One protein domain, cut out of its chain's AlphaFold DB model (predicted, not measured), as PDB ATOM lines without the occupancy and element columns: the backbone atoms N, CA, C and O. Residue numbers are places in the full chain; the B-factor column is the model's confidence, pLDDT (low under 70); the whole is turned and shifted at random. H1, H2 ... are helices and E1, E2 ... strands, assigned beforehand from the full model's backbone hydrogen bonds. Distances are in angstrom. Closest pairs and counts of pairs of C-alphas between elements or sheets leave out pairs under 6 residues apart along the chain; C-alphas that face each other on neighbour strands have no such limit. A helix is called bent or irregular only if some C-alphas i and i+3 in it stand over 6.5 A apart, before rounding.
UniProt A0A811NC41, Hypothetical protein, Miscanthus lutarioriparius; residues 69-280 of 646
ATOM      1  N   HIS A  69     132.495 146.563 215.400       90.44
ATOM      2  CA  HIS A  69     133.039 145.831 214.267       90.44
ATOM      3  C   HIS A  69     132.373 144.465 214.195       90.44
ATOM      4  O   HIS A  69     132.506 143.645 215.100       90.44
ATOM      5  N   VAL A  70     131.609 144.231 213.130       94.00
ATOM      6  CA  VAL A  70     130.978 142.932 212.888       94.00
ATOM      7  C   VAL A  70     132.022 141.977 212.325       94.00
ATOM      8  O   VAL A  70     132.592 142.238 211.268       94.00
ATOM      9  N   HIS A  71     132.232 140.864 213.021       93.19
ATOM     10  CA  HIS A  71     133.138 139.795 212.607       93.19
ATOM     11  C   HIS A  71     132.424 138.764 211.743       93.19
ATOM     12  O   HIS A  71     132.922 138.353 210.700       93.19
ATOM     13  N   GLU A  72     131.234 138.350 212.176       95.31
ATOM     14  CA  GLU A  72     130.481 137.274 211.542       95.31
ATOM     15  C   GLU A  72     128.981 137.564 211.632       95.31
ATOM     16  O   GLU A  72     128.484 138.123 212.609       95.31
ATOM     17  N   THR A  73     128.227 137.171 210.610       96.56
ATOM     18  CA  THR A  73     126.767 137.093 210.683       96.56
ATOM     19  C   THR A  73     126.322 135.776 210.077       96.56
ATOM     20  O   THR A  73     126.636 135.474 208.928       96.56
ATOM     21  N   THR A  74     125.591 134.991 210.863       96.12
ATOM     22  CA  THR A  74     125.114 133.658 210.488       96.12
ATOM     23  C   THR A  74     123.599 133.574 210.569       96.12
ATOM     24  O   THR A  74     122.954 134.331 211.295       96.12
ATOM     25  N   LEU A  75     123.026 132.644 209.809       96.25
ATOM     26  CA  LEU A  75     121.614 132.296 209.884       96.25
ATOM     27  C   LEU A  75     121.452 131.034 210.731       96.25
ATOM     28  O   LEU A  75     122.025 129.991 210.420       96.25
ATOM     29  N   VAL A  76     120.648 131.132 211.785       97.44
ATOM     30  CA  VAL A  76     120.397 130.068 212.759       97.44
ATOM     31  C   VAL A  76     118.958 129.563 212.596       97.44
ATOM     32  O   VAL A  76     118.025 130.170 213.129       97.44
ATOM     33  N   PRO A  77     118.727 128.489 211.821       96.69
ATOM     34  CA  PRO A  77     117.419 127.845 211.736       96.69
ATOM     35  C   PRO A  77     117.114 126.971 212.970       96.69
ATOM     36  O   PRO A  77     118.031 126.501 213.643       96.69
ATOM     37  N   PRO A  78     115.839 126.656 213.246       96.25
ATOM     38  CA  PRO A  78     115.466 125.591 214.179       96.25
ATOM     39  C   PRO A  78     116.149 124.250 213.848       96.25
ATOM     40  O   PRO A  78     116.231 123.879 212.676       96.25
ATOM     41  N   SER A  79     116.591 123.495 214.863       91.44
ATOM     42  CA  SER A  79     117.187 122.161 214.667       91.44
ATOM     43  C   SER A  79     116.687 121.100 215.668       91.44
ATOM     44  O   SER A  79     116.791 121.314 216.881       91.44
ATOM     45  N   PRO A  80     116.200 119.931 215.191       90.50
ATOM     46  CA  PRO A  80     115.759 119.675 213.815       90.50
ATOM     47  C   PRO A  80     114.684 120.673 213.364       90.50
ATOM     48  O   PRO A  80     113.883 121.149 214.170       90.50
ATOM     49  N   SER A  81     114.684 120.983 212.069       92.31
ATOM     50  CA  SER A  81     113.745 121.935 211.473       92.31
ATOM     51  C   SER A  81     112.321 121.347 211.439       92.31
ATOM     52  O   SER A  81     112.157 120.198 211.012       92.31
ATOM     53  N   PRO A  82     111.293 122.080 211.910       93.62
ATOM     54  CA  PRO A  82     109.900 121.672 211.756       93.62
ATOM     55  C   PRO A  82     109.440 121.830 210.296       93.62
ATOM     56  O   PRO A  82     110.116 122.493 209.513       93.62
ATOM     57  N   PRO A  83     108.300 121.243 209.894       96.19
ATOM     58  CA  PRO A  83     107.746 121.479 208.565       96.19
ATOM     59  C   PRO A  83     107.358 122.952 208.358       96.19
ATOM     60  O   PRO A  83     107.145 123.702 209.315       96.19
ATOM     61  N   GLU A  84     107.219 123.347 207.091       97.38
ATOM     62  CA  GLU A  84     106.659 124.651 206.734       97.38
ATOM     63  C   GLU A  84     105.300 124.851 207.415       97.38
ATOM     64  O   GLU A  84     104.443 123.968 207.378       97.38
ATOM     65  N   THR A  85     105.130 125.993 208.079       96.50
ATOM     66  CA  THR A  85     103.956 126.253 208.916       96.50
ATOM     67  C   THR A  85     103.545 127.719 208.842       96.50
ATOM     68  O   THR A  85     104.387 128.616 208.884       96.50
ATOM     69  N   SER A  86     102.233 127.950 208.813       97.56
ATOM     70  CA  SER A  86     101.608 129.266 208.961       97.56
ATOM     71  C   SER A  86     100.763 129.306 210.231       97.56
ATOM     72  O   SER A  86      99.994 128.382 210.498       97.56
ATOM     73  N   LEU A  87     100.883 130.384 211.001       97.69
ATOM     74  CA  LEU A  87     100.080 130.647 212.192       97.69
ATOM     75  C   LEU A  87      99.374 131.995 212.037       97.69
ATOM     76  O   LEU A  87     100.061 133.010 211.897       97.69
ATOM     77  N   PRO A  88      98.035 132.059 212.108       97.31
ATOM     78  CA  PRO A  88      97.338 133.332 212.011       97.31
ATOM     79  C   PRO A  88      97.703 134.252 213.186       97.31
ATOM     80  O   PRO A  88      97.887 133.814 214.335       97.31
ATOM     81  N   LEU A  89      97.797 135.550 212.901       97.94
ATOM     82  CA  LEU A  89      97.802 136.568 213.942       97.94
ATOM     83  C   LEU A  89      96.409 136.664 214.571       97.94
ATOM     84  O   LEU A  89      95.396 136.604 213.879       97.94
ATOM     85  N   THR A  90      96.364 136.803 215.892       97.62
ATOM     86  CA  THR A  90      95.124 137.072 216.626       97.62
ATOM     87  C   THR A  90      94.890 138.577 216.722       97.62
ATOM     88  O   THR A  90      95.769 139.375 216.381       97.62
ATOM     89  N   PHE A  91      93.724 138.986 217.227       96.31
ATOM     90  CA  PHE A  91      93.438 140.400 217.472       96.31
ATOM     91  C   PHE A  91      94.464 141.040 218.431       96.31
ATOM     92  O   PHE A  91      94.867 142.180 218.232       96.31
ATOM     93  N   TYR A  92      94.984 140.300 219.415       96.75
ATOM     94  CA  TYR A  92      96.045 140.812 220.287       96.75
ATOM     95  C   TYR A  92      97.365 141.059 219.553       96.75
ATOM     96  O   TYR A  92      98.106 141.960 219.923       96.75
ATOM     97  N   ASP A  93      97.684 140.273 218.526       97.25
ATOM     98  CA  ASP A  93      98.961 140.388 217.817       97.25
ATOM     99  C   ASP A  93      98.944 141.506 216.784       97.25
ATOM    100  O   ASP A  93      99.907 142.262 216.655       97.25
ATOM    101  N   VAL A  94      97.831 141.630 216.060       95.19
ATOM    102  CA  VAL A  94      97.677 142.631 215.003       95.19
ATOM    103  C   VAL A  94      97.637 144.058 215.546       95.19
ATOM    104  O   VAL A  94      98.102 144.983 214.886       95.19
ATOM    105  N   PHE A  95      97.204 144.223 216.798       92.31
ATOM    106  CA  PHE A  95      97.342 145.471 217.548       92.31
ATOM    107  C   PHE A  95      98.798 145.977 217.597       92.31
ATOM    108  O   PHE A  95      99.048 147.180 217.609       92.31
ATOM    109  N   TYR A  96      99.773 145.062 217.558       91.06
ATOM    110  CA  TYR A  96     101.205 145.363 217.566       91.06
ATOM    111  C   TYR A  96     101.877 145.216 216.190       91.06
ATOM    112  O   TYR A  96     103.105 145.268 216.115       91.06
ATOM    113  N   LEU A  97     101.112 145.058 215.103       91.06
ATOM    114  CA  LEU A  97     101.653 144.840 213.755       91.06
ATOM    115  C   LEU A  97     102.569 145.980 213.293       91.06
ATOM    116  O   LEU A  97     103.673 145.722 212.835       91.06
ATOM    117  N   ASN A  98     102.136 147.226 213.487       85.94
ATOM    118  CA  ASN A  98     102.895 148.421 213.099       85.94
ATOM    119  C   ASN A  98     103.711 148.999 214.270       85.94
ATOM    120  O   ASN A  98     104.155 150.143 214.217       85.94
ATOM    121  N   SER A  99     103.872 148.253 215.368       83.38
ATOM    122  CA  SER A  99     104.696 148.722 216.483       83.38
ATOM    123  C   SER A  99     106.185 148.590 216.150       83.38
ATOM    124  O   SER A  99     106.592 147.585 215.568       83.38
ATOM    125  N   PRO A 100     107.024 149.551 216.581       83.75
ATOM    126  CA  PRO A 100     108.470 149.398 216.533       83.75
ATOM    127  C   PRO A 100     108.922 148.092 217.209       83.75
ATOM    128  O   PRO A 100     108.298 147.668 218.191       83.75
ATOM    129  N   PRO A 101     110.010 147.465 216.730       88.88
ATOM    130  CA  PRO A 101     110.551 146.266 217.352       88.88
ATOM    131  C   PRO A 101     110.942 146.495 218.812       88.88
ATOM    132  O   PRO A 101     111.431 147.563 219.186       88.88
ATOM    133  N   VAL A 102     110.776 145.463 219.632       90.50
ATOM    134  CA  VAL A 102     111.238 145.464 221.021       90.50
ATOM    135  C   VAL A 102     112.710 145.085 221.033       90.50
ATOM    136  O   VAL A 102     113.059 143.989 220.601       90.50
ATOM    137  N   GLN A 103     113.560 145.967 221.554       92.38
ATOM    138  CA  GLN A 103     114.998 145.739 221.692       92.38
ATOM    139  C   GLN A 103     115.375 145.570 223.160       92.38
ATOM    140  O   GLN A 103     115.041 146.405 224.002       92.38
ATOM    141  N   ARG A 104     116.085 144.486 223.472       94.12
ATOM    142  CA  ARG A 104     116.617 144.203 224.806       94.12
ATOM    143  C   ARG A 104     118.117 144.002 224.738       94.12
ATOM    144  O   ARG A 104     118.605 143.339 223.828       94.12
ATOM    145  N   LEU A 105     118.818 144.543 225.721       95.38
ATOM    146  CA  LEU A 105     120.250 144.376 225.895       95.38
ATOM    147  C   LEU A 105     120.522 143.714 227.243       95.38
ATOM    148  O   LEU A 105     120.024 144.166 228.271       95.38
ATOM    149  N   PHE A 106     121.347 142.674 227.227       97.12
ATOM    150  CA  PHE A 106     121.830 141.980 228.415       97.12
ATOM    151  C   PHE A 106     123.351 142.108 228.469       97.12
ATOM    152  O   PHE A 106     124.035 141.738 227.517       97.12
ATOM    153  N   LEU A 107     123.884 142.638 229.565       95.06
ATOM    154  CA  LEU A 107     125.320 142.848 229.747       95.06
ATOM    155  C   LEU A 107     125.856 141.854 230.769       95.06
ATOM    156  O   LEU A 107     125.389 141.831 231.902       95.06
ATOM    157  N   TYR A 108     126.855 141.064 230.394       95.56
ATOM    158  CA  TYR A 108     127.461 140.038 231.239       95.56
ATOM    159  C   TYR A 108     128.933 140.323 231.461       95.56
ATOM    160  O   TYR A 108     129.644 140.730 230.542       95.56
ATOM    161  N   ARG A 109     129.401 140.065 232.681       93.44
ATOM    162  CA  ARG A 109     130.827 140.068 232.997       93.44
ATOM    163  C   ARG A 109     131.338 138.638 232.908       93.44
ATOM    164  O   ARG A 109     130.857 137.781 233.642       93.44
ATOM    165  N   LEU A 110     132.286 138.387 232.013       92.94
ATOM    166  CA  LEU A 110     132.881 137.065 231.849       92.94
ATOM    167  C   LEU A 110     134.022 136.851 232.849       92.94
ATOM    168  O   LEU A 110     134.674 137.802 233.293       92.94
ATOM    169  N   ALA A 111     134.282 135.587 233.184       90.88
ATOM    170  CA  ALA A 111     135.428 135.211 234.004       90.88
ATOM    171  C   ALA A 111     136.766 135.512 233.284       90.88
ATOM    172  O   ALA A 111     136.820 135.502 232.048       90.88
ATOM    173  N   PRO A 112     137.867 135.762 234.022       86.44
ATOM    174  CA  PRO A 112     139.180 136.035 233.427       86.44
ATOM    175  C   PRO A 112     139.716 134.928 232.509       86.44
ATOM    176  O   PRO A 112     140.470 135.212 231.585       86.44
ATOM    177  N   ASP A 113     139.327 133.684 232.750       88.12
ATOM    178  CA  ASP A 113     139.723 132.477 232.021       88.12
ATOM    179  C   ASP A 113     138.624 131.954 231.079       88.12
ATOM    180  O   ASP A 113     138.749 130.865 230.524       88.12
ATOM    181  N   ALA A 114     137.552 132.727 230.871       90.44
ATOM    182  CA  ALA A 114     136.448 132.334 230.006       90.44
ATOM    183  C   ALA A 114     136.899 132.138 228.547       90.44
ATOM    184  O   ALA A 114     137.479 133.037 227.932       90.44
ATOM    185  N   ASP A 115     136.551 130.987 227.970       92.94
ATOM    186  CA  ASP A 115     136.702 130.720 226.540       92.94
ATOM    187  C   ASP A 115     135.570 131.409 225.763       92.94
ATOM    188  O   ASP A 115     134.468 130.879 225.598       92.94
ATOM    189  N   VAL A 116     135.840 132.635 225.312       92.38
ATOM    190  CA  VAL A 116     134.879 133.471 224.575       92.38
ATOM    191  C   VAL A 116     134.410 132.790 223.287       92.38
ATOM    192  O   VAL A 116     133.228 132.871 222.953       92.38
ATOM    193  N   ALA A 117     135.306 132.097 222.578       93.19
ATOM    194  CA  ALA A 117     134.960 131.418 221.334       93.19
ATOM    195  C   ALA A 117     133.997 130.253 221.601       93.19
ATOM    196  O   ALA A 117     132.973 130.133 220.922       93.19
ATOM    197  N   ALA A 118     134.264 129.449 222.636       94.31
ATOM    198  CA  ALA A 118     133.353 128.392 223.064       94.31
ATOM    199  C   ALA A 118     132.008 128.951 223.554       94.31
ATOM    200  O   ALA A 118     130.966 128.395 223.218       94.31
ATOM    201  N   ILE A 119     132.000 130.067 224.292       95.44
ATOM    202  CA  ILE A 119     130.763 130.735 224.735       95.44
ATOM    203  C   ILE A 119     129.909 131.154 223.536       95.44
ATOM    204  O   ILE A 119     128.724 130.827 223.488       95.44
ATOM    205  N   ILE A 120     130.494 131.843 222.553       95.88
ATOM    206  CA  ILE A 120     129.770 132.298 221.359       95.88
ATOM    207  C   ILE A 120     129.266 131.099 220.544       95.88
ATOM    208  O   ILE A 120     128.108 131.100 220.117       95.88
ATOM    209  N   SER A 121     130.082 130.050 220.384       95.44
ATOM    210  CA  SER A 121     129.644 128.817 219.720       95.44
ATOM    211  C   SER A 121     128.471 128.172 220.458       95.44
ATOM    212  O   SER A 121     127.459 127.861 219.837       95.44
ATOM    213  N   ASN A 122     128.544 128.050 221.785       95.69
ATOM    214  CA  ASN A 122     127.481 127.463 222.602       95.69
ATOM    215  C   ASN A 122     126.186 128.285 222.559       95.69
ATOM    216  O   ASN A 122     125.097 127.708 222.506       95.69
ATOM    217  N   LEU A 123     126.277 129.618 222.542       97.50
ATOM    218  CA  LEU A 123     125.124 130.506 222.361       97.50
ATOM    219  C   LEU A 123     124.432 130.241 221.019       97.50
ATOM    220  O   LEU A 123     123.212 130.072 220.984       97.50
ATOM    221  N   ARG A 124     125.203 130.135 219.931       96.81
ATOM    222  CA  ARG A 124     124.682 129.820 218.593       96.81
ATOM    223  C   ARG A 124     124.081 128.411 218.526       96.81
ATOM    224  O   ARG A 124     122.947 128.242 218.081       96.81
ATOM    225  N   ASP A 125     124.789 127.406 219.033       94.88
ATOM    226  CA  ASP A 125     124.364 126.000 218.993       94.88
ATOM    227  C   ASP A 125     123.113 125.748 219.846       94.88
ATOM    228  O   ASP A 125     122.221 124.980 219.471       94.88
ATOM    229  N   SER A 126     123.012 126.408 221.001       95.44
ATOM    230  CA  SER A 126     121.821 126.348 221.853       95.44
ATOM    231  C   SER A 126     120.629 127.102 221.268       95.44
ATOM    232  O   SER A 126     119.491 126.677 221.483       95.44
ATOM    233  N   LEU A 127     120.865 128.156 220.480       97.31
ATOM    234  CA  LEU A 127     119.802 128.903 219.811       97.31
ATOM    235  C   LEU A 127     119.056 128.023 218.798       97.31
ATOM    236  O   LEU A 127     117.828 128.025 218.796       97.31
ATOM    237  N   HIS A 128     119.761 127.186 218.027       95.94
ATOM    238  CA  HIS A 128     119.130 126.187 217.150       95.94
ATOM    239  C   HIS A 128     118.118 125.297 217.899       95.94
ATOM    240  O   HIS A 128     117.021 125.028 217.397       95.94
ATOM    241  N   ARG A 129     118.474 124.849 219.113       92.81
ATOM    242  CA  ARG A 129     117.627 123.984 219.953       92.81
ATOM    243  C   ARG A 129     116.441 124.745 220.540       92.81
ATOM    244  O   ARG A 129     115.324 124.238 220.515       92.81
ATOM    245  N   ALA A 130     116.656 125.967 221.023       95.00
ATOM    246  CA  ALA A 130     115.579 126.810 221.541       95.00
ATOM    247  C   ALA A 130     114.555 127.151 220.445       95.00
ATOM    248  O   ALA A 130     113.346 127.039 220.656       95.00
ATOM    249  N   LEU A 131     115.033 127.474 219.240       96.50
ATOM    250  CA  LEU A 131     114.186 127.759 218.083       96.50
ATOM    251  C   LEU A 131     113.388 126.552 217.604       96.50
ATOM    252  O   LEU A 131     112.365 126.739 216.966       96.50
ATOM    253  N   ARG A 132     113.773 125.316 217.933       93.31
ATOM    254  CA  ARG A 132     112.909 124.157 217.670       93.31
ATOM    255  C   ARG A 132     111.581 124.265 218.420       93.31
ATOM    256  O   ARG A 132     110.531 124.026 217.834       93.31
ATOM    257  N   ALA A 133     111.625 124.624 219.703       92.75
ATOM    258  CA  ALA A 133     110.423 124.803 220.514       92.75
ATOM    259  C   ALA A 133     109.687 126.110 220.166       92.75
ATOM    260  O   ALA A 133     108.464 126.168 220.237       92.75
ATOM    261  N   PHE A 134     110.426 127.138 219.744       96.56
ATOM    262  CA  PHE A 134     109.913 128.470 219.411       96.56
ATOM    263  C   PHE A 134     110.020 128.784 217.913       96.56
ATOM    264  O   PHE A 134     110.336 129.911 217.527       96.56
ATOM    265  N   TYR A 135     109.742 127.798 217.058       96.06
ATOM    266  CA  TYR A 135     109.956 127.914 215.612       96.06
ATOM    267  C   TYR A 135     109.277 129.117 214.942       96.06
ATOM    268  O   TYR A 135     109.867 129.626 213.986       96.06
ATOM    269  N   PRO A 136     108.120 129.646 215.415       97.31
ATOM    270  CA  PRO A 136     107.536 130.828 214.793       97.31
ATOM    271  C   PRO A 136     108.479 132.030 214.834       97.31
ATOM    272  O   PRO A 136     108.483 132.811 213.894       97.31
ATOM    273  N   LEU A 137     109.335 132.152 215.857       97.69
ATOM    274  CA  LEU A 137     110.284 133.264 215.975       97.69
ATOM    275  C   LEU A 137     111.387 133.240 214.908       97.69
ATOM    276  O   LEU A 137     111.955 134.286 214.613       97.69
ATOM    277  N   ALA A 138     111.676 132.082 214.303       97.62
ATOM    278  CA  ALA A 138     112.609 131.987 213.177       97.62
ATOM    279  C   ALA A 138     111.990 132.440 211.843       97.62
ATOM    280  O   ALA A 138     112.703 132.576 210.851       97.62
ATOM    281  N   GLY A 139     110.670 132.633 211.811       97.38
ATOM    282  CA  GLY A 139     109.909 132.986 210.624       97.38
ATOM    283  C   GLY A 139     109.832 134.486 210.346       97.38
ATOM    284  O   GLY A 139     110.680 135.299 210.735       97.38
ATOM    285  N   ARG A 140     108.764 134.852 209.642       96.94
ATOM    286  CA  ARG A 140     108.414 136.226 209.284       96.94
ATOM    287  C   ARG A 140     106.922 136.486 209.473       96.94
ATOM    288  O   ARG A 140     106.114 135.573 209.317       96.94
ATOM    289  N   VAL A 141     106.542 137.730 209.750       96.62
ATOM    290  CA  VAL A 141     105.164 138.193 209.562       96.62
ATOM    291  C   VAL A 141     104.949 138.523 208.089       96.62
ATOM    292  O   VAL A 141     105.772 139.192 207.462       96.62
ATOM    293  N   ARG A 142     103.841 138.051 207.519       94.94
ATOM    294  CA  ARG A 142     103.436 138.383 206.151       94.94
ATOM    295  C   ARG A 142     101.924 138.465 206.024       94.94
ATOM    296  O   ARG A 142     101.192 137.966 206.878       94.94
ATOM    297  N   LEU A 143     101.469 139.061 204.928       95.94
ATOM    298  CA  LEU A 143     100.079 138.952 204.512       95.94
ATOM    299  C   LEU A 143      99.792 137.508 204.082       95.94
ATOM    300  O   LEU A 143     100.575 136.893 203.356       95.94
ATOM    301  N   THR A 144      98.665 136.979 204.534       96.50
ATOM    302  CA  THR A 144      98.176 135.649 204.184       96.50
ATOM    303  C   THR A 144      97.870 135.640 202.687       96.50
ATOM    304  O   THR A 144      97.130 136.521 202.221       96.50
ATOM    305  N   PRO A 145      98.408 134.676 201.917       95.69
ATOM    306  CA  PRO A 145      98.173 134.602 200.481       95.69
ATOM    307  C   PRO A 145      96.678 134.635 200.132       95.69
ATOM    308  O   PRO A 145      95.879 133.907 200.714       95.69
ATOM    309  N   GLY A 146      96.300 135.486 199.174       95.06
ATOM    310  CA  GLY A 146      94.911 135.620 198.718       95.06
ATOM    311  C   GLY A 146      94.002 136.473 199.611       95.06
ATOM    312  O   GLY A 146      92.803 136.533 199.357       95.06
ATOM    313  N   THR A 147      94.544 137.148 200.628       94.00
ATOM    314  CA  THR A 147      93.792 138.080 201.488       94.00
ATOM    315  C   THR A 147      94.293 139.513 201.324       94.00
ATOM    316  O   THR A 147      95.393 139.728 200.817       94.00
ATOM    317  N   SER A 148      93.494 140.497 201.742       88.62
ATOM    318  CA  SER A 148      93.880 141.915 201.741       88.62
ATOM    319  C   SER A 148      94.365 142.423 203.099       88.62
ATOM    320  O   SER A 148      95.035 143.448 203.147       88.62
ATOM    321  N   ASP A 149      94.018 141.742 204.195       91.12
ATOM    322  CA  ASP A 149      94.229 142.259 205.554       91.12
ATOM    323  C   ASP A 149      94.473 141.187 206.638       91.12
ATOM    324  O   ASP A 149      94.519 141.491 207.836       91.12
ATOM    325  N   ARG A 150      94.636 139.916 206.250       96.00
ATOM    326  CA  ARG A 150      94.912 138.827 207.195       96.00
ATOM    327  C   ARG A 150      96.394 138.556 207.256       96.00
ATOM    328  O   ARG A 150      96.993 138.235 206.242       96.00
ATOM    329  N   TYR A 151      96.983 138.634 208.438       97.12
ATOM    330  CA  TYR A 151      98.411 138.420 208.634       97.12
ATOM    331  C   TYR A 151      98.677 137.090 209.331       97.12
ATOM    332  O   TYR A 151      97.902 136.635 210.176       97.12
ATOM    333  N   GLU A 152      99.808 136.487 208.993       97.62
ATOM    334  CA  GLU A 152     100.281 135.238 209.575       97.62
ATOM    335  C   GLU A 152     101.770 135.328 209.925       97.62
ATOM    336  O   GLU A 152     102.545 136.016 209.255       97.62
ATOM    337  N   MET A 153     102.172 134.606 210.971       98.00
ATOM    338  CA  MET A 153     103.561 134.204 211.159       98.00
ATOM    339  C   MET A 153     103.804 132.977 210.291       98.00
ATOM    340  O   MET A 153     103.191 131.930 210.502       98.00
ATOM    341  N   HIS A 154     104.695 133.106 209.322       97.88
ATOM    342  CA  HIS A 154     105.064 132.033 208.414       97.88
ATOM    343  C   HIS A 154     106.511 131.626 208.655       97.88
ATOM    344  O   HIS A 154     107.390 132.479 208.778       97.88
ATOM    345  N   TYR A 155     106.733 130.319 208.744       97.81
ATOM    346  CA  TYR A 155     108.051 129.713 208.823       97.81
ATOM    347  C   TYR A 155     108.227 128.725 207.674       97.81
ATOM    348  O   TYR A 155     107.459 127.766 207.560       97.81
ATOM    349  N   ARG A 156     109.272 128.928 206.870       96.69
ATOM    350  CA  ARG A 156     109.691 128.053 205.778       96.69
ATOM    351  C   ARG A 156     111.107 127.509 205.997       96.69
ATOM    352  O   ARG A 156     112.069 128.279 205.963       96.69
ATOM    353  N   PRO A 157     111.267 126.185 206.164       95.62
ATOM    354  CA  PRO A 157     112.577 125.543 206.230       95.62
ATOM    355  C   PRO A 157     113.465 125.911 205.041       95.62
ATOM    356  O   PRO A 157     113.010 125.910 203.901       95.62
ATOM    357  N   GLY A 158     114.736 126.209 205.307       91.44
ATOM    358  CA  GLY A 158     115.723 126.592 204.289       91.44
ATOM    359  C   GLY A 158     115.754 128.088 203.960       91.44
ATOM    360  O   GLY A 158     116.840 128.614 203.733       91.44
ATOM    361  N   ASP A 159     114.614 128.782 204.024       90.62
ATOM    362  CA  ASP A 159     114.514 130.219 203.705       90.62
ATOM    363  C   ASP A 159     114.452 131.119 204.955       90.62
ATOM    364  O   ASP A 159     114.785 132.312 204.907       90.62
ATOM    365  N   ASP A 160     113.974 130.563 206.070       95.75
ATOM    366  CA  ASP A 160     113.719 131.284 207.312       95.75
ATOM    367  C   ASP A 160     114.628 130.802 208.447       95.75
ATOM    368  O   ASP A 160     114.751 129.607 208.740       95.75
ATOM    369  N   ALA A 161     115.278 131.769 209.089       96.38
ATOM    370  CA  ALA A 161     116.237 131.582 210.163       96.38
ATOM    371  C   ALA A 161     116.414 132.893 210.942       96.38
ATOM    372  O   ALA A 161     116.108 133.978 210.439       96.38
ATOM    373  N   VAL A 162     116.956 132.788 212.154       97.88
ATOM    374  CA  VAL A 162     117.321 133.947 212.975       97.88
ATOM    375  C   VAL A 162     118.712 134.426 212.596       97.88
ATOM    376  O   VAL A 162     119.647 133.632 212.534       97.88
ATOM    377  N   THR A 163     118.872 135.728 212.385       97.38
ATOM    378  CA  THR A 163     120.197 136.327 212.214       97.38
ATOM    379  C   THR A 163     120.926 136.356 213.553       97.38
ATOM    380  O   THR A 163     120.415 136.930 214.515       97.38
ATOM    381  N   PHE A 164     122.114 135.756 213.598       98.25
ATOM    382  CA  PHE A 164     123.019 135.762 214.740       98.25
ATOM    383  C   PHE A 164     124.330 136.448 214.345       98.25
ATOM    384  O   PHE A 164     125.110 135.915 213.550       98.25
ATOM    385  N   THR A 165     124.551 137.643 214.884       98.31
ATOM    386  CA  THR A 165     125.707 138.490 214.576       98.31
ATOM    387  C   THR A 165     126.722 138.450 215.711       98.31
ATOM    388  O   THR A 165     126.379 138.695 216.865       98.31
ATOM    389  N   VAL A 166     127.984 138.195 215.379       97.62
ATOM    390  CA  VAL A 166     129.123 138.302 216.292       97.62
ATOM    391  C   VAL A 166     129.881 139.574 215.962       97.62
ATOM    392  O   VAL A 166     130.273 139.799 214.816       97.62
ATOM    393  N   ALA A 167     130.080 140.412 216.968       95.00
ATOM    394  CA  ALA A 167     130.760 141.685 216.834       95.00
ATOM    395  C   ALA A 167     131.694 141.950 218.017       95.00
ATOM    396  O   ALA A 167     131.642 141.282 219.049       95.00
ATOM    397  N   GLU A 168     132.519 142.973 217.879       91.56
ATOM    398  CA  GLU A 168     133.435 143.465 218.900       91.56
ATOM    399  C   GLU A 168     133.395 144.991 218.925       91.56
ATOM    400  O   GLU A 168     133.185 145.627 217.896       91.56
ATOM    401  N   CYS A 169     133.539 145.589 220.103       87.62
ATOM    402  CA  CYS A 169     133.656 147.037 220.231       87.62
ATOM    403  C   CYS A 169     135.131 147.453 220.313       87.62
ATOM    404  O   CYS A 169     135.834 147.008 221.219       87.62
ATOM    405  N   ASP A 170     135.561 148.362 219.433       73.25
ATOM    406  CA  ASP A 170     136.890 148.986 219.472       73.25
ATOM    407  C   ASP A 170     136.992 149.986 220.642       73.25
ATOM    408  O   ASP A 170     136.080 150.800 220.832       73.25
ATOM    409  N   GLY A 171     138.123 150.015 221.365       59.91
ATOM    410  CA  GLY A 171     138.476 151.163 222.216       59.91
ATOM    411  C   GLY A 171     139.539 150.930 223.299       59.91
ATOM    412  O   GLY A 171     139.315 150.176 224.243       59.91
ATOM    413  N   ASP A 172     140.637 151.693 223.211       51.03
ATOM    414  CA  ASP A 172     141.711 151.840 224.216       51.03
ATOM    415  C   ASP A 172     141.266 152.539 225.529       51.03
ATOM    416  O   ASP A 172     142.013 152.543 226.503       51.03
ATOM    417  N   ASP A 173     140.025 153.045 225.620       53.53
ATOM    418  CA  ASP A 173     139.392 153.568 226.857       53.53
ATOM    419  C   ASP A 173     138.566 152.496 227.603       53.53
ATOM    420  O   ASP A 173     137.608 152.763 228.339       53.53
ATOM    421  N   ALA A 174     138.950 151.247 227.365       45.16
ATOM    422  CA  ALA A 174     138.453 149.985 227.877       45.16
ATOM    423  C   ALA A 174     137.862 150.000 229.304       45.16
ATOM    424  O   ALA A 174     136.743 149.528 229.543       45.16
ATOM    425  N   GLU A 175     138.590 150.574 230.258       42.44
ATOM    426  CA  GLU A 175     138.189 150.623 231.666       42.44
ATOM    427  C   GLU A 175     136.849 151.359 231.879       42.44
ATOM    428  O   GLU A 175     136.152 151.077 232.850       42.44
ATOM    429  N   THR A 176     136.450 152.243 230.963       53.88
ATOM    430  CA  THR A 176     135.241 153.081 231.042       53.88
ATOM    431  C   THR A 176     134.013 152.451 230.373       53.88
ATOM    432  O   THR A 176     132.884 152.849 230.663       53.88
ATOM    433  N   HIS A 177     134.194 151.460 229.492       68.88
ATOM    434  CA  HIS A 177     133.116 150.971 228.629       68.88
ATOM    435  C   HIS A 177     132.156 150.003 229.323       68.88
ATOM    436  O   HIS A 177     130.955 150.225 229.264       68.88
ATOM    437  N   PHE A 178     132.630 148.950 230.001       82.00
ATOM    438  CA  PHE A 178     131.698 148.007 230.640       82.00
ATOM    439  C   PHE A 178     131.027 148.619 231.874       82.00
ATOM    440  O   PHE A 178     129.805 148.627 231.957       82.00
ATOM    441  N   ASP A 179     131.802 149.203 232.791       83.06
ATOM    442  CA  ASP A 179     131.246 149.788 234.017       83.06
ATOM    443  C   ASP A 179     130.377 151.021 233.716       83.06
ATOM    444  O   ASP A 179     129.334 151.214 234.340       83.06
ATOM    445  N   GLY A 180     130.734 151.804 232.689       80.88
ATOM    446  CA  GLY A 180     129.892 152.879 232.163       80.88
ATOM    447  C   GLY A 180     128.632 152.386 231.445       80.88
ATOM    448  O   GLY A 180     127.656 153.125 231.363       80.88
ATOM    449  N   LEU A 181     128.605 151.143 230.955       85.00
ATOM    450  CA  LEU A 181     127.406 150.510 230.404       85.00
ATOM    451  C   LEU A 181     126.560 149.822 231.479       85.00
ATOM    452  O   LEU A 181     125.360 149.703 231.282       85.00
ATOM    453  N   THR A 182     127.127 149.401 232.611       88.25
ATOM    454  CA  THR A 182     126.378 148.747 233.703       88.25
ATOM    455  C   THR A 182     126.026 149.677 234.864       88.25
ATOM    456  O   THR A 182     125.454 149.229 235.852       88.25
ATOM    457  N   THR A 183     126.375 150.962 234.776       87.69
ATOM    458  CA  THR A 183     126.048 151.956 235.807       87.69
ATOM    459  C   THR A 183     124.555 152.288 235.846       87.69
ATOM    460  O   THR A 183     123.851 152.238 234.834       87.69
ATOM    461  N   ASP A 184     124.090 152.690 237.029       87.81
ATOM    462  CA  ASP A 184     122.767 153.284 237.236       87.81
ATOM    463  C   ASP A 184     122.739 154.781 236.870       87.81
ATOM    464  O   ASP A 184     121.672 155.398 236.791       87.81
ATOM    465  N   GLU A 185     123.905 155.394 236.646       86.88
ATOM    466  CA  GLU A 185     124.036 156.772 236.164       86.88
ATOM    467  C   GLU A 185     123.520 156.944 234.724       86.88
ATOM    468  O   GLU A 185     123.366 155.960 233.997       86.88
ATOM    469  N   PRO A 186     123.190 158.177 234.291       86.00
ATOM    470  CA  PRO A 186     122.684 158.413 232.946       86.00
ATOM    471  C   PRO A 186     123.661 157.948 231.857       86.00
ATOM    472  O   PRO A 186     124.808 158.388 231.803       86.00
ATOM    473  N   ARG A 187     123.171 157.100 230.954       85.94
ATOM    474  CA  ARG A 187     123.894 156.543 229.805       85.94
ATOM    475  C   ARG A 187     123.279 157.036 228.505       85.94
ATOM    476  O   ARG A 187     122.060 157.105 228.384       85.94
ATOM    477  N   GLU A 188     124.098 157.345 227.507       84.62
ATOM    478  CA  GLU A 188     123.593 157.726 226.184       84.62
ATOM    479  C   GLU A 188     122.888 156.541 225.514       84.62
ATOM    480  O   GLU A 188     123.506 155.509 225.237       84.62
ATOM    481  N   VAL A 189     121.606 156.708 225.181       83.75
ATOM    482  CA  VAL A 189     120.822 155.683 224.474       83.75
ATOM    483  C   VAL A 189     121.474 155.334 223.135       83.75
ATOM    484  O   VAL A 189     121.501 154.167 222.757       83.75
ATOM    485  N   ALA A 190     122.074 156.313 222.450       82.50
ATOM    486  CA  ALA A 190     122.778 156.098 221.188       82.50
ATOM    487  C   ALA A 190     123.948 155.107 221.298       82.50
ATOM    488  O   ALA A 190     124.226 154.410 220.326       82.50
ATOM    489  N   LYS A 191     124.618 155.016 222.456       82.69
ATOM    490  CA  LYS A 191     125.687 154.032 222.694       82.69
ATOM    491  C   LYS A 191     125.093 152.638 222.883       82.69
ATOM    492  O   LYS A 191     125.494 151.707 222.191       82.69
ATOM    493  N   ILE A 192     124.078 152.513 223.735       85.94
ATOM    494  CA  ILE A 192     123.388 151.245 224.028       85.94
ATOM    495  C   ILE A 192     122.725 150.668 222.762       85.94
ATOM    496  O   ILE A 192     122.812 149.470 222.505       85.94
ATOM    497  N   ALA A 193     122.135 151.523 221.924       86.44
ATOM    498  CA  ALA A 193     121.452 151.130 220.692       86.44
ATOM    499  C   ALA A 193     122.369 150.478 219.639       86.44
ATOM    500  O   ALA A 193     121.877 149.764 218.774       86.44
ATOM    501  N   THR A 194     123.691 150.686 219.700       87.25
ATOM    502  CA  THR A 194     124.643 149.997 218.800       87.25
ATOM    503  C   THR A 194     124.859 148.524 219.155       87.25
ATOM    504  O   THR A 194     125.343 147.752 218.328       87.25
ATOM    505  N   LEU A 195     124.492 148.123 220.375       91.19
ATOM    506  CA  LEU A 195     124.687 146.771 220.902       91.19
ATOM    507  C   LEU A 195     123.472 145.860 220.667       91.19
ATOM    508  O   LEU A 195     123.473 144.711 221.101       91.19
ATOM    509  N   VAL A 196     122.432 146.364 219.995       91.88
ATOM    510  CA  VAL A 196     121.222 145.616 219.636       91.88
ATOM    511  C   VAL A 196     121.062 145.572 218.113       91.88
ATOM    512  O   VAL A 196     121.194 146.604 217.454       91.88
ATOM    513  N   PRO A 197     120.771 144.399 217.524       93.81
ATOM    514  CA  PRO A 197     120.667 144.271 216.075       93.81
ATOM    515  C   PRO A 197     119.353 144.872 215.554       93.81
ATOM    516  O   PRO A 197     118.331 144.826 216.244       93.81
ATOM    517  N   PRO A 198     119.289 145.379 214.316       91.38
ATOM    518  CA  PRO A 198     118.006 145.606 213.659       91.38
ATOM    519  C   PRO A 198     117.328 144.266 213.313       91.38
ATOM    520  O   PRO A 198     117.976 143.218 213.247       91.38
ATOM    521  N   LEU A 199     116.017 144.286 213.057       90.25
ATOM    522  CA  LEU A 199     115.377 143.198 212.309       90.25
ATOM    523  C   LEU A 199     115.715 143.372 210.829       90.25
ATOM    524  O   LEU A 199     115.683 144.495 210.326       90.25
ATOM    525  N   LEU A 200     116.028 142.279 210.130       84.44
ATOM    526  CA  LEU A 200     116.180 142.345 208.676       84.44
ATOM    527  C   LEU A 200     114.817 142.580 208.009       84.44
ATOM    528  O   LEU A 200     113.762 142.249 208.560       84.44
ATOM    529  N   GLU A 201     114.857 143.121 206.797       81.88
ATOM    530  CA  GLU A 201     113.671 143.376 205.982       81.88
ATOM    531  C   GLU A 201     112.860 142.102 205.684       81.88
ATOM    532  O   GLU A 201     113.311 140.966 205.861       81.88
ATOM    533  N   GLY A 202     111.627 142.291 205.207       85.00
ATOM    534  CA  GLY A 202     110.745 141.184 204.831       85.00
ATOM    535  C   GLY A 202     110.016 140.535 206.010       85.00
ATOM    536  O   GLY A 202     109.663 139.358 205.927       85.00
ATOM    537  N   GLY A 203     109.803 141.294 207.092       90.00
ATOM    538  CA  GLY A 203     108.955 140.902 208.219       90.00
ATOM    539  C   GLY A 203     109.606 139.940 209.210       90.00
ATOM    540  O   GLY A 203     108.886 139.230 209.905       90.00
ATOM    541  N   ARG A 204     110.943 139.861 209.283       95.19
ATOM    542  CA  ARG A 204     111.642 138.969 210.227       95.19
ATOM    543  C   ARG A 204     111.216 139.223 211.667       95.19
ATOM    544  O   ARG A 204     111.026 140.367 212.064       95.19
ATOM    545  N   LEU A 205     111.089 138.150 212.445       97.31
ATOM    546  CA  LEU A 205     110.514 138.234 213.790       97.31
ATOM    547  C   LEU A 205     111.551 138.332 214.910       97.31
ATOM    548  O   LEU A 205     111.216 138.863 215.966       97.31
ATOM    549  N   LEU A 206     112.780 137.854 214.696       98.19
ATOM    550  CA  LEU A 206     113.830 137.806 215.714       98.19
ATOM    551  C   LEU A 206     115.223 138.023 215.102       98.19
ATOM    552  O   LEU A 206     115.550 137.444 214.064       98.19
ATOM    553  N   SER A 207     116.062 138.807 215.779       97.88
ATOM    554  CA  SER A 207     117.504 138.899 215.522       97.88
ATOM    555  C   SER A 207     118.299 138.975 216.826       97.88
ATOM    556  O   SER A 207     117.800 139.445 217.854       97.88
ATOM    557  N   VAL A 208     119.534 138.472 216.787       98.50
ATOM    558  CA  VAL A 208     120.435 138.361 217.938       98.50
ATOM    559  C   VAL A 208     121.821 138.886 217.570       98.50
ATOM    560  O   VAL A 208     122.347 138.576 216.503       98.50
ATOM    561  N   GLN A 209     122.426 139.660 218.468       98.00
ATOM    562  CA  GLN A 209     123.805 140.123 218.361       98.00
ATOM    563  C   GLN A 209     124.552 139.817 219.653       98.00
ATOM    564  O   GLN A 209     124.076 140.139 220.738       98.00
ATOM    565  N   THR A 210     125.744 139.248 219.537       97.62
ATOM    566  CA  THR A 210     126.711 139.153 220.626       97.62
ATOM    567  C   THR A 210     127.856 140.113 220.345       97.62
ATOM    568  O   THR A 210     128.500 139.999 219.303       97.62
ATOM    569  N   THR A 211     128.118 141.051 221.251       95.31
ATOM    570  CA  THR A 211     129.207 142.026 221.115       95.31
ATOM    571  C   THR A 211     130.207 141.864 222.252       95.31
ATOM    572  O   THR A 211     129.861 142.046 223.421       95.31
ATOM    573  N   LEU A 212     131.450 141.521 221.910       92.50
ATOM    574  CA  LEU A 212     132.553 141.459 222.863       92.50
ATOM    575  C   LEU A 212     132.999 142.874 223.253       92.50
ATOM    576  O   LEU A 212     133.120 143.758 222.405       92.50
ATOM    577  N   LEU A 213     133.252 143.069 224.546       88.69
ATOM    578  CA  LEU A 213     133.767 144.297 225.154       88.69
ATOM    579  C   LEU A 213     135.148 143.968 225.769       88.69
ATOM    580  O   LEU A 213     135.218 143.634 226.961       88.69
ATOM    581  N   PRO A 214     136.236 143.984 224.966       71.06
ATOM    582  CA  PRO A 214     137.494 143.275 225.261       71.06
ATOM    583  C   PRO A 214     138.160 143.742 226.556       71.06
ATOM    584  O   PRO A 214     138.418 142.960 227.467       71.06
ATOM    585  N   ALA A 215     138.319 145.055 226.646       66.25
ATOM    586  CA  ALA A 215     138.577 145.879 227.810       66.25
ATOM    587  C   ALA A 215     138.457 145.257 229.217       66.25
ATOM    588  O   ALA A 215     139.420 145.207 229.974       66.25
ATOM    589  N   ARG A 216     137.244 144.822 229.578       66.38
ATOM    590  CA  ARG A 216     136.890 144.274 230.898       66.38
ATOM    591  C   ARG A 216     136.255 142.888 230.783       66.38
ATOM    592  O   ARG A 216     135.550 142.462 231.695       66.38
ATOM    593  N   ARG A 217     136.467 142.198 229.655       78.56
ATOM    594  CA  ARG A 217     135.863 140.885 229.355       78.56
ATOM    595  C   ARG A 217     134.339 140.908 229.508       78.56
ATOM    596  O   ARG A 217     133.738 140.034 230.128       78.56
ATOM    597  N   GLY A 218     133.714 141.955 228.978       90.06
ATOM    598  CA  GLY A 218     132.262 142.066 228.940       90.06
ATOM    599  C   GLY A 218     131.688 141.383 227.703       90.06
ATOM    600  O   GLY A 218     132.300 141.414 226.638       90.06
ATOM    601  N   LEU A 219     130.492 140.818 227.825       94.50
ATOM    602  CA  LEU A 219     129.703 140.336 226.698       94.50
ATOM    603  C   LEU A 219     128.340 141.023 226.710       94.50
ATOM    604  O   LEU A 219     127.585 140.906 227.674       94.50
ATOM    605  N   ALA A 220     128.027 141.727 225.633       95.56
ATOM    606  CA  ALA A 220     126.697 142.249 225.371       95.56
ATOM    607  C   ALA A 220     125.913 141.251 224.512       95.56
ATOM    608  O   ALA A 220     126.416 140.793 223.489       95.56
ATOM    609  N   ILE A 221     124.681 140.938 224.907       98.12
ATOM    610  CA  ILE A 221     123.725 140.166 224.108       98.12
ATOM    611  C   ILE A 221     122.536 141.071 223.803       98.12
ATOM    612  O   ILE A 221     121.737 141.386 224.685       98.12
ATOM    613  N   GLY A 222     122.435 141.501 222.552       97.69
ATOM    614  CA  GLY A 222     121.314 142.260 222.025       97.69
ATOM    615  C   GLY A 222     120.292 141.345 221.364       97.69
ATOM    616  O   GLY A 222     120.650 140.488 220.558       97.69
ATOM    617  N   VAL A 223     119.014 141.535 221.682       97.81
ATOM    618  CA  VAL A 223     117.901 140.760 221.123       97.81
ATOM    619  C   VAL A 223     116.815 141.707 220.644       97.81
ATOM    620  O   VAL A 223     116.345 142.550 221.410       97.81
ATOM    621  N   THR A 224     116.372 141.517 219.406       97.06
ATOM    622  CA  THR A 224     115.307 142.321 218.807       97.06
ATOM    623  C   THR A 224     114.170 141.430 218.355       97.06
ATOM    624  O   THR A 224     114.399 140.455 217.647       97.06
ATOM    625  N   VAL A 225     112.944 141.765 218.759       96.25
ATOM    626  CA  VAL A 225     111.739 140.974 218.477       96.25
ATOM    627  C   VAL A 225     110.661 141.849 217.853       96.25
ATOM    628  O   VAL A 225     110.363 142.935 218.354       96.25
ATOM    629  N   HIS A 226     110.031 141.368 216.785       95.75
ATOM    630  CA  HIS A 226     108.836 142.002 216.241       95.75
ATOM    631  C   HIS A 226     107.661 141.797 217.207       95.75
ATOM    632  O   HIS A 226     107.281 140.662 217.492       95.75
ATOM    633  N   HIS A 227     107.044 142.876 217.695       93.56
ATOM    634  CA  HIS A 227     106.079 142.788 218.800       93.56
ATOM    635  C   HIS A 227     104.802 141.997 218.439       93.56
ATOM    636  O   HIS A 227     104.221 141.328 219.292       93.56
ATOM    637  N   ALA A 228     104.403 141.973 217.163       95.00
ATOM    638  CA  ALA A 228     103.319 141.102 216.691       95.00
ATOM    639  C   ALA A 228     103.589 139.590 216.854       95.00
ATOM    640  O   ALA A 228     102.646 138.808 216.844       95.00
ATOM    641  N   ALA A 229     104.845 139.151 217.012       96.62
ATOM    642  CA  ALA A 229     105.130 137.734 217.242       96.62
ATOM    643  C   ALA A 229     104.728 137.291 218.652       96.62
ATOM    644  O   ALA A 229     104.185 136.202 218.839       96.62
ATOM    645  N   CYS A 230     105.051 138.111 219.656       96.69
ATOM    646  CA  CYS A 230     104.820 137.780 221.054       96.69
ATOM    647  C   CYS A 230     104.983 138.982 221.993       96.69
ATOM    648  O   CYS A 230     105.709 139.932 221.697       96.69
ATOM    649  N   ASP A 231     104.350 138.893 223.163       96.50
ATOM    650  CA  ASP A 231     104.496 139.882 224.231       96.50
ATOM    651  C   ASP A 231     105.738 139.638 225.116       96.50
ATOM    652  O   ASP A 231     106.571 138.750 224.887       96.50
ATOM    653  N   GLY A 232     105.886 140.456 226.163       94.50
ATOM    654  CA  GLY A 232     106.992 140.367 227.115       94.50
ATOM    655  C   GLY A 232     107.096 139.023 227.842       94.50
ATOM    656  O   GLY A 232     108.211 138.556 228.072       94.50
ATOM    657  N   SER A 233     105.966 138.380 228.145       96.06
ATOM    658  CA  SER A 233     105.944 137.089 228.840       96.06
ATOM    659  C   SER A 233     106.477 135.986 227.930       96.06
ATOM    660  O   SER A 233     107.429 135.283 228.274       96.06
ATOM    661  N   ALA A 234     105.935 135.894 226.714       97.25
ATOM    662  CA  ALA A 234     106.318 134.870 225.753       97.25
ATOM    663  C   ALA A 234     107.750 135.060 225.212       97.25
ATOM    664  O   ALA A 234     108.503 134.088 225.118       97.25
ATOM    665  N   SER A 235     108.173 136.299 224.935       96.75
ATOM    666  CA  SER A 235     109.564 136.575 224.534       96.75
ATOM    667  C   SER A 235     110.569 136.276 225.652       96.75
ATOM    668  O   SER A 235     111.645 135.752 225.378       96.75
ATOM    669  N   THR A 236     110.230 136.536 226.918       96.12
ATOM    670  CA  THR A 236     111.113 136.180 228.043       96.12
ATOM    671  C   THR A 236     111.123 134.673 228.301       96.12
ATOM    672  O   THR A 236     112.167 134.112 228.623       96.12
ATOM    673  N   HIS A 237     110.002 133.977 228.086       97.19
ATOM    674  CA  HIS A 237     109.963 132.516 228.124       97.19
ATOM    675  C   HIS A 237     110.927 131.890 227.104       97.19
ATOM    676  O   HIS A 237     111.660 130.959 227.443       97.19
ATOM    677  N   PHE A 238     110.985 132.441 225.887       97.81
ATOM    678  CA  PHE A 238     111.980 132.053 224.889       97.81
ATOM    679  C   PHE A 238     113.415 132.266 225.395       97.81
ATOM    680  O   PHE A 238     114.224 131.346 225.316       97.81
ATOM    681  N   LEU A 239     113.724 133.434 225.969       97.50
ATOM    682  CA  LEU A 239     115.066 133.731 226.487       97.50
ATOM    683  C   LEU A 239     115.487 132.772 227.608       97.50
ATOM    684  O   LEU A 239     116.602 132.259 227.576       97.50
ATOM    685  N   HIS A 240     114.595 132.464 228.555       95.75
ATOM    686  CA  HIS A 240     114.863 131.477 229.611       95.75
ATOM    687  C   HIS A 240     115.077 130.073 229.046       95.75
ATOM    688  O   HIS A 240     115.959 129.347 229.506       95.75
ATOM    689  N   THR A 241     114.311 129.700 228.019       94.94
ATOM    690  CA  THR A 241     114.482 128.426 227.308       94.94
ATOM    691  C   THR A 241     115.842 128.365 226.617       94.94
ATOM    692  O   THR A 241     116.544 127.361 226.718       94.94
ATOM    693  N   TRP A 242     116.244 129.445 225.947       96.19
ATOM    694  CA  TRP A 242     117.537 129.533 225.281       96.19
ATOM    695  C   TRP A 242     118.699 129.485 226.280       96.19
ATOM    696  O   TRP A 242     119.618 128.686 226.106       96.19
ATOM    697  N   ALA A 243     118.611 130.233 227.381       95.25
ATOM    698  CA  ALA A 243     119.590 130.195 228.463       95.25
ATOM    699  C   ALA A 243     119.728 128.785 229.065       95.25
ATOM    700  O   ALA A 243     120.837 128.274 229.213       95.25
ATOM    701  N   ALA A 244     118.609 128.099 229.328       92.12
ATOM    702  CA  ALA A 244     118.619 126.715 229.801       92.12
ATOM    703  C   ALA A 244     119.257 125.748 228.787       92.12
ATOM    704  O   ALA A 244     120.063 124.899 229.173       92.12
ATOM    705  N   ALA A 245     118.955 125.907 227.494       91.44
ATOM    706  CA  ALA A 245     119.558 125.117 226.423       91.44
ATOM    707  C   ALA A 245     121.070 125.367 226.274       91.44
ATOM    708  O   ALA A 245     121.777 124.479 225.793       91.44
ATOM    709  N   CYS A 246     121.557 126.551 226.659       92.88
ATOM    710  CA  CYS A 246     122.973 126.921 226.643       92.88
ATOM    711  C   CYS A 246     123.745 126.320 227.828       92.88
ATOM    712  O   CYS A 246     124.840 125.800 227.636       92.88
ATOM    713  N   ARG A 247     123.145 126.291 229.029       87.88
ATOM    714  CA  ARG A 247     123.741 125.655 230.224       87.88
ATOM    715  C   ARG A 247     123.834 124.130 230.132       87.88
ATOM    716  O   ARG A 247     124.716 123.529 230.742       87.88
ATOM    717  N   GLY A 248     122.881 123.495 229.450       68.44
ATOM    718  CA  GLY A 248     122.782 122.039 229.362       68.44
ATOM    719  C   GLY A 248     123.943 121.422 228.582       68.44
ATOM    720  O   GLY A 248     123.909 121.367 227.354       68.44
ATOM    721  N   GLY A 249     124.951 120.908 229.292       54.41
ATOM    722  CA  GLY A 249     126.002 120.058 228.734       54.41
ATOM    723  C   GLY A 249     125.439 118.709 228.283       54.41
ATOM    724  O   GLY A 249     125.446 117.747 229.044       54.41
ATOM    725  N   GLY A 250     124.905 118.642 227.062       51.66
ATOM    726  CA  GLY A 250     124.540 117.402 226.361       51.66
ATOM    727  C   GLY A 250     123.337 116.607 226.897       51.66
ATOM    728  O   GLY A 250     122.785 115.804 226.152       51.66
ATOM    729  N   ALA A 251     122.889 116.830 228.135       50.22
ATOM    730  CA  ALA A 251     121.653 116.255 228.663       50.22
ATOM    731  C   ALA A 251     120.485 117.231 228.442       50.22
ATOM    732  O   ALA A 251     120.545 118.375 228.898       50.22
ATOM    733  N   GLU A 252     119.435 116.787 227.741       53.66
ATOM    734  CA  GLU A 252     118.170 117.514 227.569       53.66
ATOM    735  C   GLU A 252     117.546 117.805 228.944       53.66
ATOM    736  O   GLU A 252     116.739 117.033 229.461       53.66
ATOM    737  N   ALA A 253     117.897 118.935 229.562       52.84
ATOM    738  CA  ALA A 253     117.007 119.537 230.543       52.84
ATOM    739  C   ALA A 253     115.663 119.762 229.829       52.84
ATOM    740  O   ALA A 253     115.679 120.310 228.721       52.84
ATOM    741  N   PRO A 254     114.520 119.326 230.390       57.31
ATOM    742  CA  PRO A 254     113.243 119.440 229.706       57.31
ATOM    743  C   PRO A 254     112.916 120.922 229.506       57.31
ATOM    744  O   PRO A 254     112.489 121.617 230.427       57.31
ATOM    745  N   LEU A 255     113.165 121.411 228.291       66.38
ATOM    746  CA  LEU A 255     112.728 122.720 227.838       66.38
ATOM    747  C   LEU A 255     111.204 122.687 227.879       66.38
ATOM    748  O   LEU A 255     110.605 121.894 227.157       66.38
ATOM    749  N   LEU A 256     110.576 123.494 228.734       79.69
ATOM    750  CA  LEU A 256     109.120 123.617 228.736       79.69
ATOM    751  C   LEU A 256     108.718 124.304 227.425       79.69
ATOM    752  O   LEU A 256     109.012 125.488 227.253       79.69
ATOM    753  N   PRO A 257     108.104 123.590 226.466       87.88
ATOM    754  CA  PRO A 257     107.781 124.188 225.185       87.88
ATOM    755  C   PRO A 257     106.666 125.229 225.359       87.88
ATOM    756  O   PRO A 257     105.856 125.135 226.290       87.88
ATOM    757  N   PRO A 258     106.589 126.231 224.473       95.88
ATOM    758  CA  PRO A 258     105.451 127.130 224.457       95.88
ATOM    759  C   PRO A 258     104.177 126.397 224.020       95.88
ATOM    760  O   PRO A 258     104.219 125.429 223.261       95.88
ATOM    761  N   VAL A 259     103.024 126.921 224.433       97.12
ATOM    762  CA  VAL A 259     101.733 126.529 223.862       97.12
ATOM    763  C   VAL A 259     101.510 127.335 222.587       97.12
ATOM    764  O   VAL A 259     101.334 128.553 222.638       97.12
ATOM    765  N   ILE A 260     101.530 126.650 221.444       96.31
ATOM    766  CA  ILE A 260     101.306 127.230 220.114       96.31
ATOM    767  C   ILE A 260      99.951 126.739 219.595       96.31
ATOM    768  O   ILE A 260      99.870 125.906 218.698       96.31
ATOM    769  N   ASP A 261      98.875 127.241 220.196       96.25
ATOM    770  CA  ASP A 261      97.509 127.009 219.728       96.25
ATOM    771  C   ASP A 261      96.761 128.340 219.677       96.25
ATOM    772  O   ASP A 261      96.317 128.884 220.687       96.25
ATOM    773  N   ARG A 262      96.654 128.882 218.463       95.81
ATOM    774  CA  ARG A 262      96.061 130.199 218.198       95.81
ATOM    775  C   ARG A 262      94.536 130.179 218.317       95.81
ATOM    776  O   ARG A 262      93.928 131.238 218.419       95.81
ATOM    777  N   THR A 263      93.924 128.992 218.337       95.12
ATOM    778  CA  THR A 263      92.467 128.831 218.462       95.12
ATOM    779  C   THR A 263      91.962 129.109 219.879       95.12
ATOM    780  O   THR A 263      90.776 129.370 220.064       95.12
ATOM    781  N   LEU A 264      92.866 129.151 220.866       96.00
ATOM    782  CA  LEU A 264      92.561 129.488 222.260       96.00
ATOM    783  C   LEU A 264      92.104 130.945 222.462       96.00
ATOM    784  O   LEU A 264      91.597 131.281 223.531       96.00
ATOM    785  N   LEU A 265      92.279 131.808 221.457       94.50
ATOM    786  CA  LEU A 265      91.821 133.197 221.452       94.50
ATOM    787  C   LEU A 265      90.707 133.385 220.409       94.50
ATOM    788  O   LEU A 265      90.973 133.880 219.310       94.50
ATOM    789  N   PRO A 266      89.457 132.992 220.716       91.50
ATOM    790  CA  PRO A 266      88.340 133.243 219.818       91.50
ATOM    791  C   PRO A 266      88.078 134.748 219.695       91.50
ATOM    792  O   PRO A 266      88.218 135.496 220.663       91.50
ATOM    793  N   ASP A 267      87.634 135.184 218.516       94.69
ATOM    794  CA  ASP A 267      87.312 136.589 218.236       94.69
ATOM    795  C   ASP A 267      85.831 136.784 217.849       94.69
ATOM    796  O   ASP A 267      85.512 137.134 216.709       94.69
ATOM    797  N   PRO A 268      84.881 136.546 218.773       91.94
ATOM    798  CA  PRO A 268      83.455 136.692 218.479       91.94
ATOM    799  C   PRO A 268      83.045 138.148 218.208       91.94
ATOM    800  O   PRO A 268      82.008 138.386 217.594       91.94
ATOM    801  N   ARG A 269      83.843 139.123 218.666       92.06
ATOM    802  CA  ARG A 269      83.593 140.562 218.490       92.06
ATOM    803  C   ARG A 269      84.273 141.142 217.251       92.06
ATOM    804  O   ARG A 269      84.081 142.317 216.966       92.06
ATOM    805  N   ARG A 270      85.028 140.330 216.502       95.31
ATOM    806  CA  ARG A 270      85.788 140.762 215.319       95.31
ATOM    807  C   ARG A 270      86.771 141.898 215.634       95.31
ATOM    808  O   ARG A 270      86.982 142.789 214.813       95.31
ATOM    809  N   LEU A 271      87.385 141.864 216.818       96.12
ATOM    810  CA  LEU A 271      88.399 142.824 217.260       96.12
ATOM    811  C   LEU A 271      89.585 142.887 216.299       96.12
ATOM    812  O   LEU A 271      90.177 143.950 216.140       96.12
ATOM    813  N   TYR A 272      89.907 141.785 215.619       96.31
ATOM    814  CA  TYR A 272      90.934 141.779 214.584       96.31
ATOM    815  C   TYR A 272      90.626 142.817 213.493       96.31
ATOM    816  O   TYR A 272      91.490 143.616 213.134       96.31
ATOM    817  N   ASP A 273      89.381 142.841 212.998       95.31
ATOM    818  CA  ASP A 273      88.944 143.783 211.962       95.31
ATOM    819  C   ASP A 273      88.990 145.224 212.476       95.31
ATOM    820  O   ASP A 273      89.469 146.118 211.776       95.31
ATOM    821  N   VAL A 274      88.545 145.438 213.718       94.56
ATOM    822  CA  VAL A 274      88.570 146.752 214.378       94.56
ATOM    823  C   VAL A 274      90.003 147.282 214.487       94.56
ATOM    824  O   VAL A 274      90.273 148.434 214.144       94.56
ATOM    825  N   PHE A 275      90.948 146.449 214.924       93.69
ATOM    826  CA  PHE A 275      92.331 146.869 215.142       93.69
ATOM    827  C   PHE A 275      93.114 147.062 213.849       93.69
ATOM    828  O   PHE A 275      93.887 148.013 213.766       93.69
ATOM    829  N   ILE A 276      92.875 146.244 212.819       91.88
ATOM    830  CA  ILE A 276      93.437 146.477 211.482       91.88
ATOM    831  C   ILE A 276      92.963 147.810 210.907       91.88
ATOM    832  O   ILE A 276      93.778 148.600 210.440       91.88
ATOM    833  N   GLN A 277      91.656 148.081 210.954       88.31
ATOM    834  CA  GLN A 277      91.094 149.325 210.417       88.31
ATOM    835  C   GLN A 277      91.577 150.544 211.205       88.31
ATOM    836  O   GLN A 277      91.734 151.629 210.645       88.31
ATOM    837  N   GLY A 278      91.825 150.358 212.503       81.00
ATOM    838  CA  GLY A 278      92.373 151.381 213.372       81.00
ATOM    839  C   GLY A 278      93.896 151.543 213.304       81.00
ATOM    840  O   GLY A 278      94.411 152.513 213.863       81.00
ATOM    841  N   ALA A 279      94.638 150.635 212.673       76.38
ATOM    842  CA  ALA A 279      96.095 150.677 212.696       76.38
ATOM    843  C   ALA A 279      96.618 151.995 212.086       76.38
ATOM    844  O   ALA A 279      96.160 152.390 211.010       76.38
ATOM    845  N   PRO A 280      97.562 152.691 212.752       67.00
ATOM    846  CA  PRO A 280      98.159 153.895 212.191       67.00
ATOM    847  C   PRO A 280      98.845 153.559 210.868       67.00
ATOM    848  O   PRO A 280      99.457 152.490 210.723       67.00
TER     849      PRO A 280
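This is residues 69 to 280 of the 646 residues of the protein "Hypothetical protein" of Miscanthus lutarioriparius (UniProt A0A811NC41). A twisted sheet of five strands is the middle of three layers, helices on both its faces: H2 on one face, H4 and H5 on the other, with H6 packed on H2. Beyond one end of that sheet a small sheet, E2 - E5 - E4, and the pair H1 and H7 extend the longest axis. The printed part has 212 residues, with seven named helices and eight named strands in the order E1 E2 H1 E3 H2 H3 E4 E5 E6 H4 H5 E7 E8 H6 H7. The large sheet, E1 - E6 - E7 - E8 - E3, is mixed and the small one antiparallel; the class is mixed, helices and strands. The whole is compact, with a radius of gyration of the C-alphas of 18.6 A and spans of 58 by 42 by 26 A.

E1, residues 69 to 76, is the antiparallel neighbour of E6, residues 162 to 170, with N 71 and O 166 at 2.9 A. E2, residues 85 to 88, is antiparallel to E5, residues 151 to 155, with N 87 and O 153 at 2.8 A. H1, residues 91 to 94, only just grazes that sheet, with 5 pairs of C-alphas within 10 A, and touches H7, residues 271 to 278; their closest C-alphas are Phe 91 and Tyr 272, 4.1 A. E3, residues 102 to 109, is antiparallel to E8, residues 218 to 225, with N 104 and O 223 at 2.8 A. H2, residues 116 to 133, is over E6 and E7, residues 206 to 213, at a height over the sheet of 8.9 A. With its residues 122 to 130 alone it touches H6, residues 232 to 247, at a steep tilt of 54 degrees, opposite ways, closest at the C-alphas of Ser 126 and Cys 246, 5.0 A. H3, residues 135 to 138, stands at the large sheet's level, height 2.7 A. E4, residues 140 to 143, and E5 form a hairpin, with N 142 and O 152 at 3.0 A. E6, H4, residues 174 to 182, H5, residues 189 to 195, and E7 make a strand-helix-strand unit, two parallel neighbour strands with helices between, its crossover right-handed; N 165 and O 208 are 2.9 A apart. E7 and E8 form a hairpin, with N 209 and O 222 at 2.9 A. Every O i to N i+4 pair is within hydrogen-bond range in H6 and H7, against 12 of 14 in H2, 3 of 5 in H4 and 1 of 3 in H5, which has 3 of 4 O i to N i+3 pairs; H1 and H3 are too short for such a pair.

E1 begins at C-alpha 69 (133.039, 145.831, 214.267). H2 is 26.3 A long, E6 25.5 A and H6 22.5 A. H7 ends at C-alpha 278 (92.373, 151.381, 213.372). H4 is irregular: C-alphas 175 and 178 are 7.1 A apart.

The C-alphas farthest apart, Asp 172 and Pro 268, are 60.5 A apart. The printed part has no cut; the link from H6 to H7, 23 residues, is long. The pLDDT is under 70 at residues 171 to 177, 215 to 216, 248 to 255 and 280.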